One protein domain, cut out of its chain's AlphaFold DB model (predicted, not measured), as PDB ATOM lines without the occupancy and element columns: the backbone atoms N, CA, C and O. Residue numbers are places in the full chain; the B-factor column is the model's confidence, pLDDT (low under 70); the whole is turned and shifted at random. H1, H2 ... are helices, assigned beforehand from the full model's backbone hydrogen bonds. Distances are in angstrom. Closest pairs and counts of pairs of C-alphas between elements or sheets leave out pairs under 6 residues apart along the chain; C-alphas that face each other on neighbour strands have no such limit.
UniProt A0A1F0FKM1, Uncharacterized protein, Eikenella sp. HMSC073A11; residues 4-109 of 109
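AT A GLANCE: This is residues 4 to 109 of the 109 residues of an uncharacterized protein of Eikenella sp. HMSC073A11 (UniProt A0A1F0FKM1). Picture a helical hairpin, H1 and H2, with a third, much longer helix, H3, whose first part packs on H1 and crosses it slantwise, while residues 85 to 109 stick out beyond the body as a long arm. H1 is the shared partner, since H2 and H3 each touch H1 but are apart from each other. The printed part has 106 residues with three named helices, in the order H1, H2, H3, and no named strand; the class is all helix. It is only just loose, close to extended, with a radius of gyration of the C-alphas of 19.4 A, and the flat outline spans 69 by 38 by 19 A, the arm making much of the length.

HOW THE PARTS SIT: Start at H1, residues 4 to 31, and go on to H2, residues 39 to 61: the two touch and form a helical hairpin, running opposite ways at a shallow tilt of 30 degrees. Look for their closest C-alphas at Met 18 and Ser 51, 5.0 A apart. Next comes H3, residues 67 to 107, which touches H1 with residues 67 to 84 alone. Their closest C-alphas, those of Ala 17 and Ala 77, are 5.3 A apart, and the two helices run the same way at a steep tilt of 43 degrees. H2 and H3 are apart. In H1 and H2 every O i to N i+4 pair is within hydrogen-bond range; in H3 36 of 37 are.

IN THESE COORDINATES: Find C-alpha 4 at (19.983, 30.988, 117.949); from there H1 runs 40.8 A to C-alpha 31. H2 begins at C-alpha 39, at (9.392, 3.057, 90.470), and measures 32.1 A. H3 measures 59.8 A and ends at C-alpha 107, at (27.979, 26.908, 53.526).

THE WHOLE: The C-alphas of Ala 4 and Lys 109, the two farthest apart, are 69.4 A apart. The printed part has no cut; the link from H1 to H2 is short and that from H2 to H3 tight. In the B-factor column, pLDDT is under 70 at residues 61 to 65, 67 and 84 to 109.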
ATOM      1  N   ALA A   4      21.170  30.580 118.700       77.94
ATOM      2  CA  ALA A   4      19.983  30.988 117.949       77.94
ATOM      3  C   ALA A   4      20.277  31.304 116.468       77.94
ATOM      4  O   ALA A   4      19.519  30.891 115.595       77.94
ATOM      5  N   MET A   5      21.401  31.970 116.170       81.19
ATOM      6  CA  MET A   5      21.807  32.235 114.783       81.19
ATOM      7  C   MET A   5      22.195  30.946 114.055       81.19
ATOM      8  O   MET A   5      21.839  30.774 112.895       81.19
ATOM      9  N   ILE A   6      22.886  30.023 114.732       79.75
ATOM     10  CA  ILE A   6      23.262  28.721 114.157       79.75
ATOM     11  C   ILE A   6      22.001  27.936 113.783       79.75
ATOM     12  O   ILE A   6      21.883  27.453 112.660       79.75
ATOM     13  N   THR A   7      21.033  27.878 114.693       80.00
ATOM     14  CA  THR A   7      19.738  27.237 114.467       80.00
ATOM     15  C   THR A   7      18.982  27.846 113.286       80.00
ATOM     16  O   THR A   7      18.503  27.114 112.422       80.00
ATOM     17  N   GLN A   8      18.910  29.177 113.200       79.50
ATOM     18  CA  GLN A   8      18.254  29.857 112.079       79.50
ATOM     19  C   GLN A   8      18.960  29.590 110.745       79.50
ATOM     20  O   GLN A   8      18.297  29.314 109.747       79.50
ATOM     21  N   CYS A   9      20.296  29.609 110.719       81.31
ATOM     22  CA  CYS A   9      21.061  29.257 109.524       81.31
ATOM     23  C   CYS A   9      20.787  27.816 109.079       81.31
ATOM     24  O   CYS A   9      20.540  27.581 107.898       81.31
ATOM     25  N   LEU A  10      20.789  26.857 110.008       81.69
ATOM     26  CA  LEU A  10      20.505  25.452 109.712       81.69
ATOM     27  C   LEU A  10      19.083  25.250 109.175       81.69
ATOM     28  O   LEU A  10      18.892  24.507 108.213       81.69
ATOM     29  N   LEU A  11      18.102  25.960 109.735       82.38
ATOM     30  CA  LEU A  11      16.721  25.938 109.258       82.38
ATOM     31  C   LEU A  11      16.619  26.478 107.825       82.38
ATOM     32  O   LEU A  11      16.041  25.817 106.963       82.38
ATOM     33  N   MET A  12      17.236  27.628 107.541       84.44
ATOM     34  CA  MET A  12      17.247  28.219 106.197       84.44
ATOM     35  C   MET A  12      17.918  27.301 105.169       84.44
ATOM     36  O   MET A  12      17.408  27.138 104.061       84.44
ATOM     37  N   ILE A  13      19.034  26.664 105.541       85.00
ATOM     38  CA  ILE A  13      19.735  25.691 104.692       85.00
ATOM     39  C   ILE A  13      18.838  24.483 104.400       85.00
ATOM     40  O   ILE A  13      18.746  24.059 103.248       85.00
ATOM     41  N   ASN A  14      18.147  23.953 105.413       85.75
ATOM     42  CA  ASN A  14      17.243  22.819 105.243       85.75
ATOM     43  C   ASN A  14      16.074  23.170 104.310       85.75
ATOM     44  O   ASN A  14      15.799  22.441 103.360       85.75
ATOM     45  N   VAL A  15      15.436  24.326 104.517       83.75
ATOM     46  CA  VAL A  15      14.342  24.808 103.658       83.75
ATOM     47  C   VAL A  15      14.816  24.993 102.215       83.75
ATOM     48  O   VAL A  15      14.143  24.543 101.288       83.75
ATOM     49  N   ALA A  16      15.992  25.590 102.007       86.69
ATOM     50  CA  ALA A  16      16.567  25.760 100.674       86.69
ATOM     51  C   ALA A  16      16.858  24.412  99.989       86.69
ATOM     52  O   ALA A  16      16.565  24.245  98.802       86.69
ATOM     53  N   ALA A  17      17.389  23.434 100.730       87.31
ATOM     54  CA  ALA A  17      17.626  22.086 100.224       87.31
ATOM     55  C   ALA A  17      16.313  21.407  99.797       87.31
ATOM     56  O   ALA A  17      16.220  20.895  98.678       87.31
ATOM     57  N   MET A  18      15.273  21.470 100.633       87.19
ATOM     58  CA  MET A  18      13.969  20.888 100.306       87.19
ATOM     59  C   MET A  18      13.304  21.582  99.118       87.19
ATOM     60  O   MET A  18      12.746  20.902  98.261       87.19
ATOM     61  N   ALA A  19      13.418  22.908  99.004       86.50
ATOM     62  CA  ALA A  19      12.913  23.649  97.851       86.50
ATOM     63  C   ALA A  19      13.594  23.206  96.543       86.50
ATOM     64  O   ALA A  19      12.923  23.007  95.530       86.50
ATOM     65  N   ALA A  20      14.913  22.982  96.557       85.38
ATOM     66  CA  ALA A  20      15.637  22.488  95.387       85.38
ATOM     67  C   ALA A  20      15.176  21.078  94.967       85.38
ATOM     68  O   ALA A  20      14.968  20.821  93.778       85.38
ATOM     69  N   ILE A  21      14.976  20.178  95.938       88.56
ATOM     70  CA  ILE A  21      14.462  18.818  95.701       88.56
ATOM     71  C   ILE A  21      13.033  18.864  95.151       88.56
ATOM     72  O   ILE A  21      12.722  18.146  94.195       88.56
ATOM     73  N   PHE A  22      12.183  19.724  95.721       88.06
ATOM     74  CA  PHE A  22      10.803  19.925  95.290       88.06
ATOM     75  C   PHE A  22      10.742  20.355  93.827       88.06
ATOM     76  O   PHE A  22      10.096  19.691  93.019       88.06
ATOM     77  N   VAL A  23      11.459  21.427  93.466       87.12
ATOM     78  CA  VAL A  23      11.457  21.967  92.099       87.12
ATOM     79  C   VAL A  23      11.942  20.916  91.108       87.12
ATOM     80  O   VAL A  23      11.276  20.674  90.104       87.12
ATOM     81  N   TYR A  24      13.056  20.239  91.401       86.19
ATOM     82  CA  TYR A  24      13.560  19.180  90.529       86.19
ATOM     83  C   TYR A  24      12.523  18.073  90.319       86.19
ATOM     84  O   TYR A  24      12.252  17.671  89.184       86.19
ATOM     85  N   SER A  25      11.930  17.594  91.411       84.88
ATOM     86  CA  SER A  25      11.028  16.449  91.372       84.88
ATOM     87  C   SER A  25       9.699  16.785  90.704       84.88
ATOM     88  O   SER A  25       9.231  16.014  89.869       84.88
ATOM     89  N   ALA A  26       9.141  17.966  90.977       84.88
ATOM     90  CA  ALA A  26       7.941  18.469  90.317       84.88
ATOM     91  C   ALA A  26       8.164  18.683  88.810       84.88
ATOM     92  O   ALA A  26       7.335  18.277  87.996       84.88
ATOM     93  N   CYS A  27       9.311  19.248  88.412       83.31
ATOM     94  CA  CYS A  27       9.663  19.389  86.998       83.31
ATOM     95  C   CYS A  27       9.828  18.025  86.307       83.31
ATOM     96  O   CYS A  27       9.319  17.835  85.205       83.31
ATOM     97  N   SER A  28      10.496  17.064  86.951       82.06
ATOM     98  CA  SER A  28      10.651  15.693  86.440       82.06
ATOM     99  C   SER A  28       9.291  15.011  86.234       82.06
ATOM    100  O   SER A  28       9.046  14.401  85.188       82.06
ATOM    101  N   LEU A  29       8.371  15.185  87.191       82.69
ATOM    102  CA  LEU A  29       7.000  14.678  87.114       82.69
ATOM    103  C   LEU A  29       6.189  15.307  85.976       82.69
ATOM    104  O   LEU A  29       5.437  14.601  85.315       82.69
ATOM    105  N   SER A  30       6.372  16.603  85.721       82.06
ATOM    106  CA  SER A  30       5.630  17.346  84.696       82.06
ATOM    107  C   SER A  30       6.086  17.037  83.261       82.06
ATOM    108  O   SER A  30       5.273  16.966  82.344       82.06
ATOM    109  N   VAL A  31       7.389  16.825  83.047       79.00
ATOM    110  CA  VAL A  31       7.962  16.693  81.691       79.00
ATOM    111  C   VAL A  31       7.816  15.284  81.102       79.00
ATOM    112  O   VAL A  31       7.768  15.128  79.882       79.00
ATOM    113  N   ARG A  32       7.781  14.238  81.933       76.12
ATOM    114  CA  ARG A  32       7.718  12.840  81.477       76.12
ATOM    115  C   ARG A  32       6.307  12.272  81.619       76.12
ATOM    116  O   ARG A  32       5.630  12.512  82.609       76.12
ATOM    117  N   GLN A  33       5.883  11.458  80.651       75.69
ATOM    118  CA  GLN A  33       4.675  10.641  80.789       75.69
ATOM    119  C   GLN A  33       4.992   9.419  81.650       75.69
ATOM    120  O   GLN A  33       5.616   8.458  81.197       75.69
ATOM    121  N   TRP A  34       4.598   9.486  82.915       78.12
ATOM    122  CA  TRP A  34       4.829   8.421  83.880       78.12
ATOM    123  C   TRP A  34       3.700   7.396  83.854       78.12
ATOM    124  O   TRP A  34       2.527   7.735  83.718       78.12
ATOM    125  N   THR A  35       4.059   6.130  84.042       76.75
ATOM    126  CA  THR A  35       3.092   5.061  84.305       76.75
ATOM    127  C   THR A  35       3.268   4.595  85.744       76.75
ATOM    128  O   THR A  35       4.394   4.485  86.222       76.75
ATOM    129  N   ALA A  36       2.174   4.275  86.440       74.25
ATOM    130  CA  ALA A  36       2.204   3.880  87.856       74.25
ATOM    131  C   ALA A  36       3.042   2.613  88.147       74.25
ATOM    132  O   ALA A  36       3.334   2.310  89.298       74.25
ATOM    133  N   LYS A  37       3.451   1.870  87.110       76.94
ATOM    134  CA  LYS A  37       4.361   0.721  87.222       76.94
ATOM    135  C   LYS A  37       5.839   1.121  87.329       76.94
ATOM    136  O   LYS A  37       6.657   0.278  87.679       76.94
ATOM    137  N   GLN A  38       6.202   2.365  87.013       79.81
ATOM    138  CA  GLN A  38       7.590   2.821  87.055       79.81
ATOM    139  C   GLN A  38       7.963   3.284  88.473       79.81
ATOM    140  O   GLN A  38       7.337   4.212  88.987       79.81
ATOM    141  N   PRO A  39       8.997   2.698  89.105       80.62
ATOM    142  CA  PRO A  39       9.392   3.057  90.470       80.62
ATOM    143  C   PRO A  39       9.867   4.513  90.578       80.62
ATOM    144  O   PRO A  39       9.634   5.166  91.591       80.62
ATOM    145  N   ASP A  40      10.451   5.053  89.506       78.69
ATOM    146  CA  ASP A  40      10.892   6.445  89.435       78.69
ATOM    147  C   ASP A  40       9.751   7.442  89.681       78.69
ATOM    148  O   ASP A  40       9.974   8.469  90.318       78.69
ATOM    149  N   TYR A  41       8.527   7.148  89.227       81.38
ATOM    150  CA  TYR A  41       7.366   8.014  89.457       81.38
ATOM    151  C   TYR A  41       7.085   8.174  90.952       81.38
ATOM    152  O   TYR A  41       7.025   9.292  91.464       81.38
ATOM    153  N   TRP A  42       7.006   7.047  91.660       84.06
ATOM    154  CA  TRP A  42       6.757   7.016  93.097       84.06
ATOM    155  C   TRP A  42       7.845   7.746  93.868       84.06
ATOM    156  O   TRP A  42       7.532   8.536  94.751       84.06
ATOM    157  N   ILE A  43       9.113   7.549  93.495       86.12
ATOM    158  CA  ILE A  43      10.241   8.233  94.133       86.12
ATOM    159  C   ILE A  43      10.082   9.754  94.019       86.12
ATOM    160  O   ILE A  43      10.156  10.445  95.031       86.12
ATOM    161  N   HIS A  44       9.808  10.294  92.827       85.25
ATOM    162  CA  HIS A  44       9.633  11.743  92.676       85.25
ATOM    163  C   HIS A  44       8.377  12.253  93.397       85.25
ATOM    164  O   HIS A  44       8.430  13.318  94.009       85.25
ATOM    165  N   SER A  45       7.274  11.497  93.398       82.12
ATOM    166  CA  SER A  45       6.067  11.849  94.158       82.12
ATOM    167  C   SER A  45       6.315  11.877  95.669       82.12
ATOM    168  O   SER A  45       5.887  12.817  96.339       82.12
ATOM    169  N   PHE A  46       7.060  10.907  96.208       87.62
ATOM    170  CA  PHE A  46       7.467  10.901  97.614       87.62
ATOM    171  C   PHE A  46       8.425  12.046  97.942       87.62
ATOM    172  O   PHE A  46       8.292  12.652  98.999       87.62
ATOM    173  N   LEU A  47       9.351  12.393  97.043       87.25
ATOM    174  CA  LEU A  47      10.250  13.536  97.234       87.25
ATOM    175  C   LEU A  47       9.485  14.868  97.258       87.25
ATOM    176  O   LEU A  47       9.764  15.724  98.100       87.25
ATOM    177  N   VAL A  48       8.481  15.036  96.391       87.94
ATOM    178  CA  VAL A  48       7.578  16.197  96.419       87.94
ATOM    179  C   VAL A  48       6.807  16.247  97.740       87.94
ATOM    180  O   VAL A  48       6.871  17.253  98.439       87.94
ATOM    181  N   GLY A  49       6.140  15.159  98.134       85.75
ATOM    182  CA  GLY A  49       5.393  15.117  99.395       85.75
ATOM    183  C   GLY A  49       6.279  15.340 100.628       85.75
ATOM    184  O   GLY A  49       5.960  16.160 101.487       85.75
ATOM    185  N   GLY A  50       7.429  14.665 100.690       84.50
ATOM    186  CA  GLY A  50       8.388  14.765 101.790       84.50
ATOM    187  C   GLY A  50       9.003  16.157 101.918       84.50
ATOM    188  O   GLY A  50       9.135  16.667 103.026       84.50
ATOM    189  N   SER A  51       9.313  16.820 100.801       83.88
ATOM    190  CA  SER A  51       9.803  18.206 100.827       83.88
ATOM    191  C   SER A  51       8.785  19.195 101.380       83.88
ATOM    192  O   SER A  51       9.142  20.005 102.235       83.88
ATOM    193  N   VAL A  52       7.514  19.083 100.987       84.81
ATOM    194  CA  VAL A  52       6.438  19.915 101.546       84.81
ATOM    195  C   VAL A  52       6.253  19.641 103.040       84.81
ATOM    196  O   VAL A  52       6.139  20.586 103.818       84.81
ATOM    197  N   ALA A  53       6.284  18.372 103.456       84.88
ATOM    198  CA  ALA A  53       6.152  17.993 104.860       84.88
ATOM    199  C   ALA A  53       7.294  18.552 105.728       84.88
ATOM    200  O   ALA A  53       7.029  19.141 106.774       84.88
ATOM    201  N   VAL A  54       8.551  18.437 105.283       81.62
ATOM    202  CA  VAL A  54       9.725  18.953 106.014       81.62
ATOM    203  C   VAL A  54       9.708  20.482 106.094       81.62
ATOM    204  O   VAL A  54      10.013  21.040 107.148       81.62
ATOM    205  N   ILE A  55       9.317  21.177 105.017       82.31
ATOM    206  CA  ILE A  55       9.163  22.641 105.029       82.31
ATOM    207  C   ILE A  55       8.050  23.045 106.002       82.31
ATOM    208  O   ILE A  55       8.266  23.906 106.853       82.31
ATOM    209  N   GLY A  56       6.882  22.399 105.917       80.19
ATOM    210  CA  GLY A  56       5.746  22.667 106.797       80.19
ATOM    211  C   GLY A  56       6.082  22.435 108.271       80.19
ATOM    212  O   GLY A  56       5.786  23.285 109.105       80.19
ATOM    213  N   HIS A  57       6.775  21.339 108.586       78.81
ATOM    214  CA  HIS A  57       7.218  21.037 109.946       78.81
ATOM    215  C   HIS A  57       8.249  22.052 110.462       78.81
ATOM    216  O   HIS A  57       8.104  22.566 111.572       78.81
ATOM    217  N   SER A  58       9.233  22.414 109.629       76.12
ATOM    218  CA  SER A  58      10.266  23.404 109.973       76.12
ATOM    219  C   SER A  58       9.673  24.793 110.253       76.12
ATOM    220  O   SER A  58      10.172  25.507 111.120       76.12
ATOM    221  N   LEU A  59       8.609  25.180 109.538       73.56
ATOM    222  CA  LEU A  59       7.956  26.487 109.684       73.56
ATOM    223  C   LEU A  59       6.908  26.527 110.806       73.56
ATOM    224  O   LEU A  59       6.763  27.560 111.453       73.56
ATOM    225  N   ALA A  60       6.182  25.429 111.045       71.88
ATOM    226  CA  ALA A  60       5.106  25.380 112.036       71.88
ATOM    227  C   ALA A  60       5.598  25.066 113.458       71.88
ATOM    228  O   ALA A  60       5.028  25.562 114.426       71.88
ATOM    229  N   GLY A  61       6.630  24.227 113.598       62.41
ATOM    230  CA  GLY A  61       7.061  23.724 114.904       62.41
ATOM    231  C   GLY A  61       8.165  24.536 115.577       62.41
ATOM    232  O   GLY A  61       8.383  24.375 116.775       62.41
ATOM    233  N   GLY A  62       8.923  25.346 114.826       56.09
ATOM    234  CA  GLY A  62      10.148  25.987 115.332       56.09
ATOM    235  C   GLY A  62      11.216  24.998 115.833       56.09
ATOM    236  O   GLY A  62      12.242  25.418 116.367       56.09
ATOM    237  N   GLN A  63      10.989  23.689 115.671       55.16
ATOM    238  CA  GLN A  63      11.917  22.637 116.049       55.16
ATOM    239  C   GLN A  63      12.895  22.391 114.911       55.16
ATOM    240  O   GLN A  63      12.529  22.172 113.756       55.16
ATOM    241  N   VAL A  64      14.172  22.455 115.262       56.97
ATOM    242  CA  VAL A  64      15.269  22.165 114.350       56.97
ATOM    243  C   VAL A  64      15.277  20.660 114.133       56.97
ATOM    244  O   VAL A  64      15.452  19.906 115.091       56.97
ATOM    245  N   HIS A  65      15.099  20.229 112.885       63.19
ATOM    246  CA  HIS A  65      15.432  18.865 112.481       63.19
ATOM    247  C   HIS A  65      16.835  18.508 112.991       63.19
ATOM    248  O   HIS A  65      17.718  19.376 113.055       63.19
ATOM    249  N   HIS A  66      17.054  17.244 113.367       72.94
ATOM    250  CA  HIS A  66      18.371  16.816 113.831       72.94
ATOM    251  C   HIS A  66      19.425  17.175 112.773       72.94
ATOM    252  O   HIS A  66      19.199  17.042 111.572       72.94
ATOM    253  N   TRP A  67      20.598  17.644 113.207       68.94
ATOM    254  CA  TRP A  67      21.642  18.142 112.299       68.94
ATOM    255  C   TRP A  67      22.039  17.121 111.210       68.94
ATOM    256  O   TRP A  67      22.399  17.508 110.099       68.94
ATOM    257  N   THR A  68      21.918  15.823 111.504       72.44
ATOM    258  CA  THR A  68      22.140  14.711 110.569       72.44
ATOM    259  C   THR A  68      21.124  14.682 109.424       72.44
ATOM    260  O   THR A  68      21.494  14.417 108.283       72.44
ATOM    261  N   GLU A  69      19.861  15.002 109.697       76.69
ATOM    262  CA  GLU A  69      18.783  15.057 108.703       76.69
ATOM    263  C   GLU A  69      18.987  16.237 107.752       76.69
ATOM    264  O   GLU A  69      18.843  16.101 106.538       76.69
ATOM    265  N   ILE A  70      19.426  17.377 108.292       78.69
ATOM    266  CA  ILE A  70      19.777  18.556 107.494       78.69
ATOM    267  C   ILE A  70      20.940  18.226 106.552       78.69
ATOM    268  O   ILE A  70      20.876  18.532 105.361       78.69
ATOM    269  N   MET A  71      21.985  17.553 107.046       78.69
ATOM    270  CA  MET A  71      23.108  17.113 106.209       78.69
ATOM    271  C   MET A  71      22.674  16.144 105.106       78.69
ATOM    272  O   MET A  71      23.117  16.283 103.964       78.69
ATOM    273  N   PHE A  72      21.776  15.209 105.413       81.50
ATOM    274  CA  PHE A  72      21.229  14.291 104.419       81.50
ATOM    275  C   PHE A  72      20.420  15.025 103.338       81.50
ATOM    276  O   PHE A  72      20.643  14.800 102.146       81.50
ATOM    277  N   ASN A  73      19.552  15.961 103.726       85.62
ATOM    278  CA  ASN A  73      18.767  16.770 102.790       85.62
ATOM    279  C   ASN A  73      19.662  17.631 101.893       85.62
ATOM    280  O   ASN A  73      19.438  17.712 100.685       85.62
ATOM    281  N   VAL A  74      20.722  18.224 102.451       84.00
ATOM    282  CA  VAL A  74      21.716  18.984 101.681       84.00
ATOM    283  C   VAL A  74      22.457  18.081 100.694       84.00
ATOM    284  O   VAL A  74      22.633  18.464  99.535       84.00
ATOM    285  N   ALA A  75      22.859  16.875 101.101       83.44
ATOM    286  CA  ALA A  75      23.508  15.910 100.214       83.44
ATOM    287  C   ALA A  75      22.579  15.475  99.066       83.44
ATOM    288  O   ALA A  75      22.987  15.481  97.901       83.44
ATOM    289  N   ALA A  76      21.313  15.179  99.371       85.25
ATOM    290  CA  ALA A  76      20.299  14.837  98.378       85.25
ATOM    291  C   ALA A  76      20.043  15.998  97.403       85.25
ATOM    292  O   ALA A  76      20.092  15.812  96.185       85.25
ATOM    293  N   ALA A  77      19.855  17.218  97.912       85.75
ATOM    294  CA  ALA A  77      19.687  18.411  97.089       85.75
ATOM    295  C   ALA A  77      20.897  18.631  96.170       85.75
ATOM    296  O   ALA A  77      20.739  18.861  94.971       85.75
ATOM    297  N   SER A  78      22.111  18.480  96.705       79.38
ATOM    298  CA  SER A  78      23.360  18.609  95.946       79.38
ATOM    299  C   SER A  78      23.442  17.582  94.817       79.38
ATOM    300  O   SER A  78      23.787  17.933  93.686       79.38
ATOM    301  N   TYR A  79      23.054  16.333  95.083       83.56
ATOM    302  CA  TYR A  79      22.972  15.287  94.070       83.56
ATOM    303  C   TYR A  79      22.001  15.658  92.938       83.56
ATOM    304  O   TYR A  79      22.371  15.588  91.763       83.56
ATOM    305  N   PHE A  80      20.784  16.109  93.261       80.50
ATOM    306  CA  PHE A  80      19.786  16.485  92.254       80.50
ATOM    307  C   PHE A  80      20.174  17.736  91.462       80.50
ATOM    308  O   PHE A  80      20.013  17.763  90.237       80.50
ATOM    309  N   VAL A  81      20.762  18.744  92.110       76.50
ATOM    310  CA  VAL A  81      21.296  19.939  91.436       76.50
ATOM    311  C   VAL A  81      22.421  19.553  90.478       76.50
ATOM    312  O   VAL A  81      22.431  19.981  89.321       76.50
ATOM    313  N   MET A  82      23.351  18.703  90.912       77.44
ATOM    314  CA  MET A  82      24.466  18.253  90.081       77.44
ATOM    315  C   MET A  82      23.991  17.373  88.917       77.44
ATOM    316  O   MET A  82      24.460  17.532  87.786       77.44
ATOM    317  N   ARG A  83      22.998  16.504  89.147       74.44
ATOM    318  CA  ARG A  83      22.354  15.701  88.099       74.44
ATOM    319  C   ARG A  83      21.618  16.577  87.081       74.44
ATOM    320  O   ARG A  83      21.766  16.353  85.880       74.44
ATOM    321  N   SER A  84      20.922  17.620  87.533       67.31
ATOM    322  CA  SER A  84      20.269  18.616  86.667       67.31
ATOM    323  C   SER A  84      21.276  19.382  85.817       67.31
ATOM    324  O   SER A  84      21.103  19.495  84.604       67.31
ATOM    325  N   ARG A  85      22.371  19.856  86.429       66.38
ATOM    326  CA  ARG A  85      23.450  20.557  85.717       66.38
ATOM    327  C   ARG A  85      24.077  19.682  84.643       66.38
ATOM    328  O   ARG A  85      24.298  20.171  83.542       66.38
ATOM    329  N   ARG A  86      24.326  18.395  84.916       64.56
ATOM    330  CA  ARG A  86      24.853  17.467  83.899       64.56
ATOM    331  C   ARG A  86      23.911  17.331  82.706       64.56
ATOM    332  O   ARG A  86      24.385  17.383  81.577       64.56
ATOM    333  N   ILE A  87      22.606  17.199  82.937       63.09
ATOM    334  CA  ILE A  87      21.617  17.088  81.853       63.09
ATOM    335  C   ILE A  87      21.538  18.397  81.055       63.09
ATOM    336  O   ILE A  87      21.560  18.357  79.829       63.09
ATOM    337  N   HIS A  88      21.529  19.548  81.731       61.62
ATOM    338  CA  HIS A  88      21.445  20.858  81.078       61.62
ATOM    339  C   HIS A  88      22.725  21.231  80.305       61.62
ATOM    340  O   HIS A  88      22.679  21.826  79.228       61.62
ATOM    341  N   LEU A  89      23.894  20.839  80.819       60.72
ATOM    342  CA  LEU A  89      25.159  20.959  80.094       60.72
ATOM    343  C   LEU A  89      25.178  20.040  78.872       60.72
ATOM    344  O   LEU A  89      25.600  20.468  77.801       60.72
ATOM    345  N   LEU A  90      24.675  18.808  78.998       59.44
ATOM    346  CA  LEU A  90      24.587  17.876  77.877       59.44
ATOM    347  C   LEU A  90      23.626  18.385  76.792       59.44
ATOM    348  O   LEU A  90      23.972  18.347  75.612       59.44
ATOM    349  N   SER A  91      22.466  18.930  77.172       59.06
ATOM    350  CA  SER A  91      21.541  19.559  76.226       59.06
ATOM    351  C   SER A  91      22.157  20.791  75.569       59.06
ATOM    352  O   SER A  91      22.020  20.956  74.362       59.06
ATOM    353  N   GLY A  92      22.905  21.612  76.313       61.03
ATOM    354  CA  GLY A  92      23.633  22.759  75.763       61.03
ATOM    355  C   GLY A  92      24.731  22.363  74.767       61.03
ATOM    356  O   GLY A  92      24.884  23.006  73.727       61.03
ATOM    357  N   ILE A  93      25.469  21.283  75.040       60.69
ATOM    358  CA  ILE A  93      26.487  20.736  74.126       60.69
ATOM    359  C   ILE A  93      25.830  20.160  72.863       60.69
ATOM    360  O   ILE A  93      26.284  20.453  71.755       60.69
ATOM    361  N   LEU A  94      24.736  19.405  73.003       59.19
ATOM    362  CA  LEU A  94      23.966  18.875  71.872       59.19
ATOM    363  C   LEU A  94      23.367  19.995  71.010       59.19
ATOM    364  O   LEU A  94      23.453  19.930  69.785       59.19
ATOM    365  N   GLN A  95      22.843  21.064  71.618       59.91
ATOM    366  CA  GLN A  95      22.328  22.222  70.883       59.91
ATOM    367  C   GLN A  95      23.434  22.954  70.108       59.91
ATOM    368  O   GLN A  95      23.212  23.374  68.970       59.91
ATOM    369  N   ARG A  96      24.636  23.093  70.690       60.41
ATOM    370  CA  ARG A  96      25.798  23.678  69.996       60.41
ATOM    371  C   ARG A  96      26.268  22.803  68.836       60.41
ATOM    372  O   ARG A  96      26.509  23.341  67.759       60.41
ATOM    373  N   LYS A  97      26.335  21.476  69.011       60.09
ATOM    374  CA  LYS A  97      26.650  20.545  67.910       60.09
ATOM    375  C   LYS A  97      25.599  20.589  66.796       60.09
ATOM    376  O   LYS A  97      25.973  20.642  65.630       60.09
ATOM    377  N   GLY A  98      24.309  20.640  67.134       58.84
ATOM    378  CA  GLY A  98      23.224  20.750  66.152       58.84
ATOM    379  C   GLY A  98      23.251  22.063  65.359       58.84
ATOM    380  O   GLY A  98      23.074  22.052  64.143       58.84
ATOM    381  N   LYS A  99      23.547  23.196  66.014       58.62
ATOM    382  CA  LYS A  99      23.752  24.486  65.329       58.62
ATOM    383  C   LYS A  99      25.003  24.496  64.442       58.62
ATOM    384  O   LYS A  99      24.961  25.107  63.380       58.62
ATOM    385  N   GLY A 100      26.077  23.811  64.846       58.34
ATOM    386  CA  GLY A 100      27.280  23.627  64.024       58.34
ATOM    387  C   GLY A 100      26.983  22.876  62.725       58.34
ATOM    388  O   GLY A 100      27.261  23.395  61.650       58.34
ATOM    389  N   TYR A 101      26.296  21.732  62.818       53.47
ATOM    390  CA  TYR A 101      25.870  20.944  61.652       53.47
ATOM    391  C   TYR A 101      24.950  21.719  60.696       53.47
ATOM    392  O   TYR A 101      25.076  21.612  59.478       53.47
ATOM    393  N   LEU A 102      24.013  22.512  61.229       56.00
ATOM    394  CA  LEU A 102      23.118  23.332  60.404       56.00
ATOM    395  C   LEU A 102      23.842  24.493  59.711       56.00
ATOM    396  O   LEU A 102      23.424  24.891  58.624       56.00
ATOM    397  N   LYS A 103      24.905  25.033  60.321       55.28
ATOM    398  CA  LYS A 103      25.726  26.091  59.722       55.28
ATOM    399  C   LYS A 103      26.609  25.540  58.601       55.28
ATOM    400  O   LYS A 103      26.607  26.103  57.516       55.28
ATOM    401  N   GLU A 104      27.255  24.399  58.828       55.84
ATOM    402  CA  GLU A 104      28.109  23.726  57.839       55.84
ATOM    403  C   GLU A 104      27.313  23.335  56.581       55.84
ATOM    404  O   GLU A 104      27.716  23.634  55.462       55.84
ATOM    405  N   ARG A 105      26.088  22.814  56.755       55.09
ATOM    406  CA  ARG A 105      25.186  22.469  55.640       55.09
ATOM    407  C   ARG A 105      24.711  23.675  54.816       55.09
ATOM    408  O   ARG A 105      24.207  23.489  53.708       55.09
ATOM    409  N   ARG A 106      24.793  24.889  55.370       55.47
ATOM    410  CA  ARG A 106      24.386  26.138  54.708       55.47
ATOM    411  C   ARG A 106      25.529  26.773  53.915       55.47
ATOM    412  O   ARG A 106      25.239  27.555  53.024       55.47
ATOM    413  N   GLU A 107      26.779  26.436  54.234       56.94
ATOM    414  CA  GLU A 107      27.979  26.908  53.526       56.94
ATOM    415  C   GLU A 107      28.422  25.937  52.411       56.94
ATOM    416  O   GLU A 107      29.159  26.330  51.514       56.94
ATOM    417  N   THR A 108      27.933  24.691  52.409       53.06
ATOM    418  CA  THR A 108      28.148  23.698  51.331       53.06
ATOM    419  C   THR A 108      27.068  23.690  50.232       53.06
ATOM    420  O   THR A 108      26.968  22.717  49.485       53.06
ATOM    421  N   LYS A 109      26.216  24.716  50.150       44.00
ATOM    422  CA  LYS A 109      25.239  24.918  49.063       44.00
ATOM    423  C   LYS A 109      25.511  26.240  48.372       44.00
ATOM    424  O   LYS A 109      25.319  26.272  47.140       44.00
TER     425      LYS A 109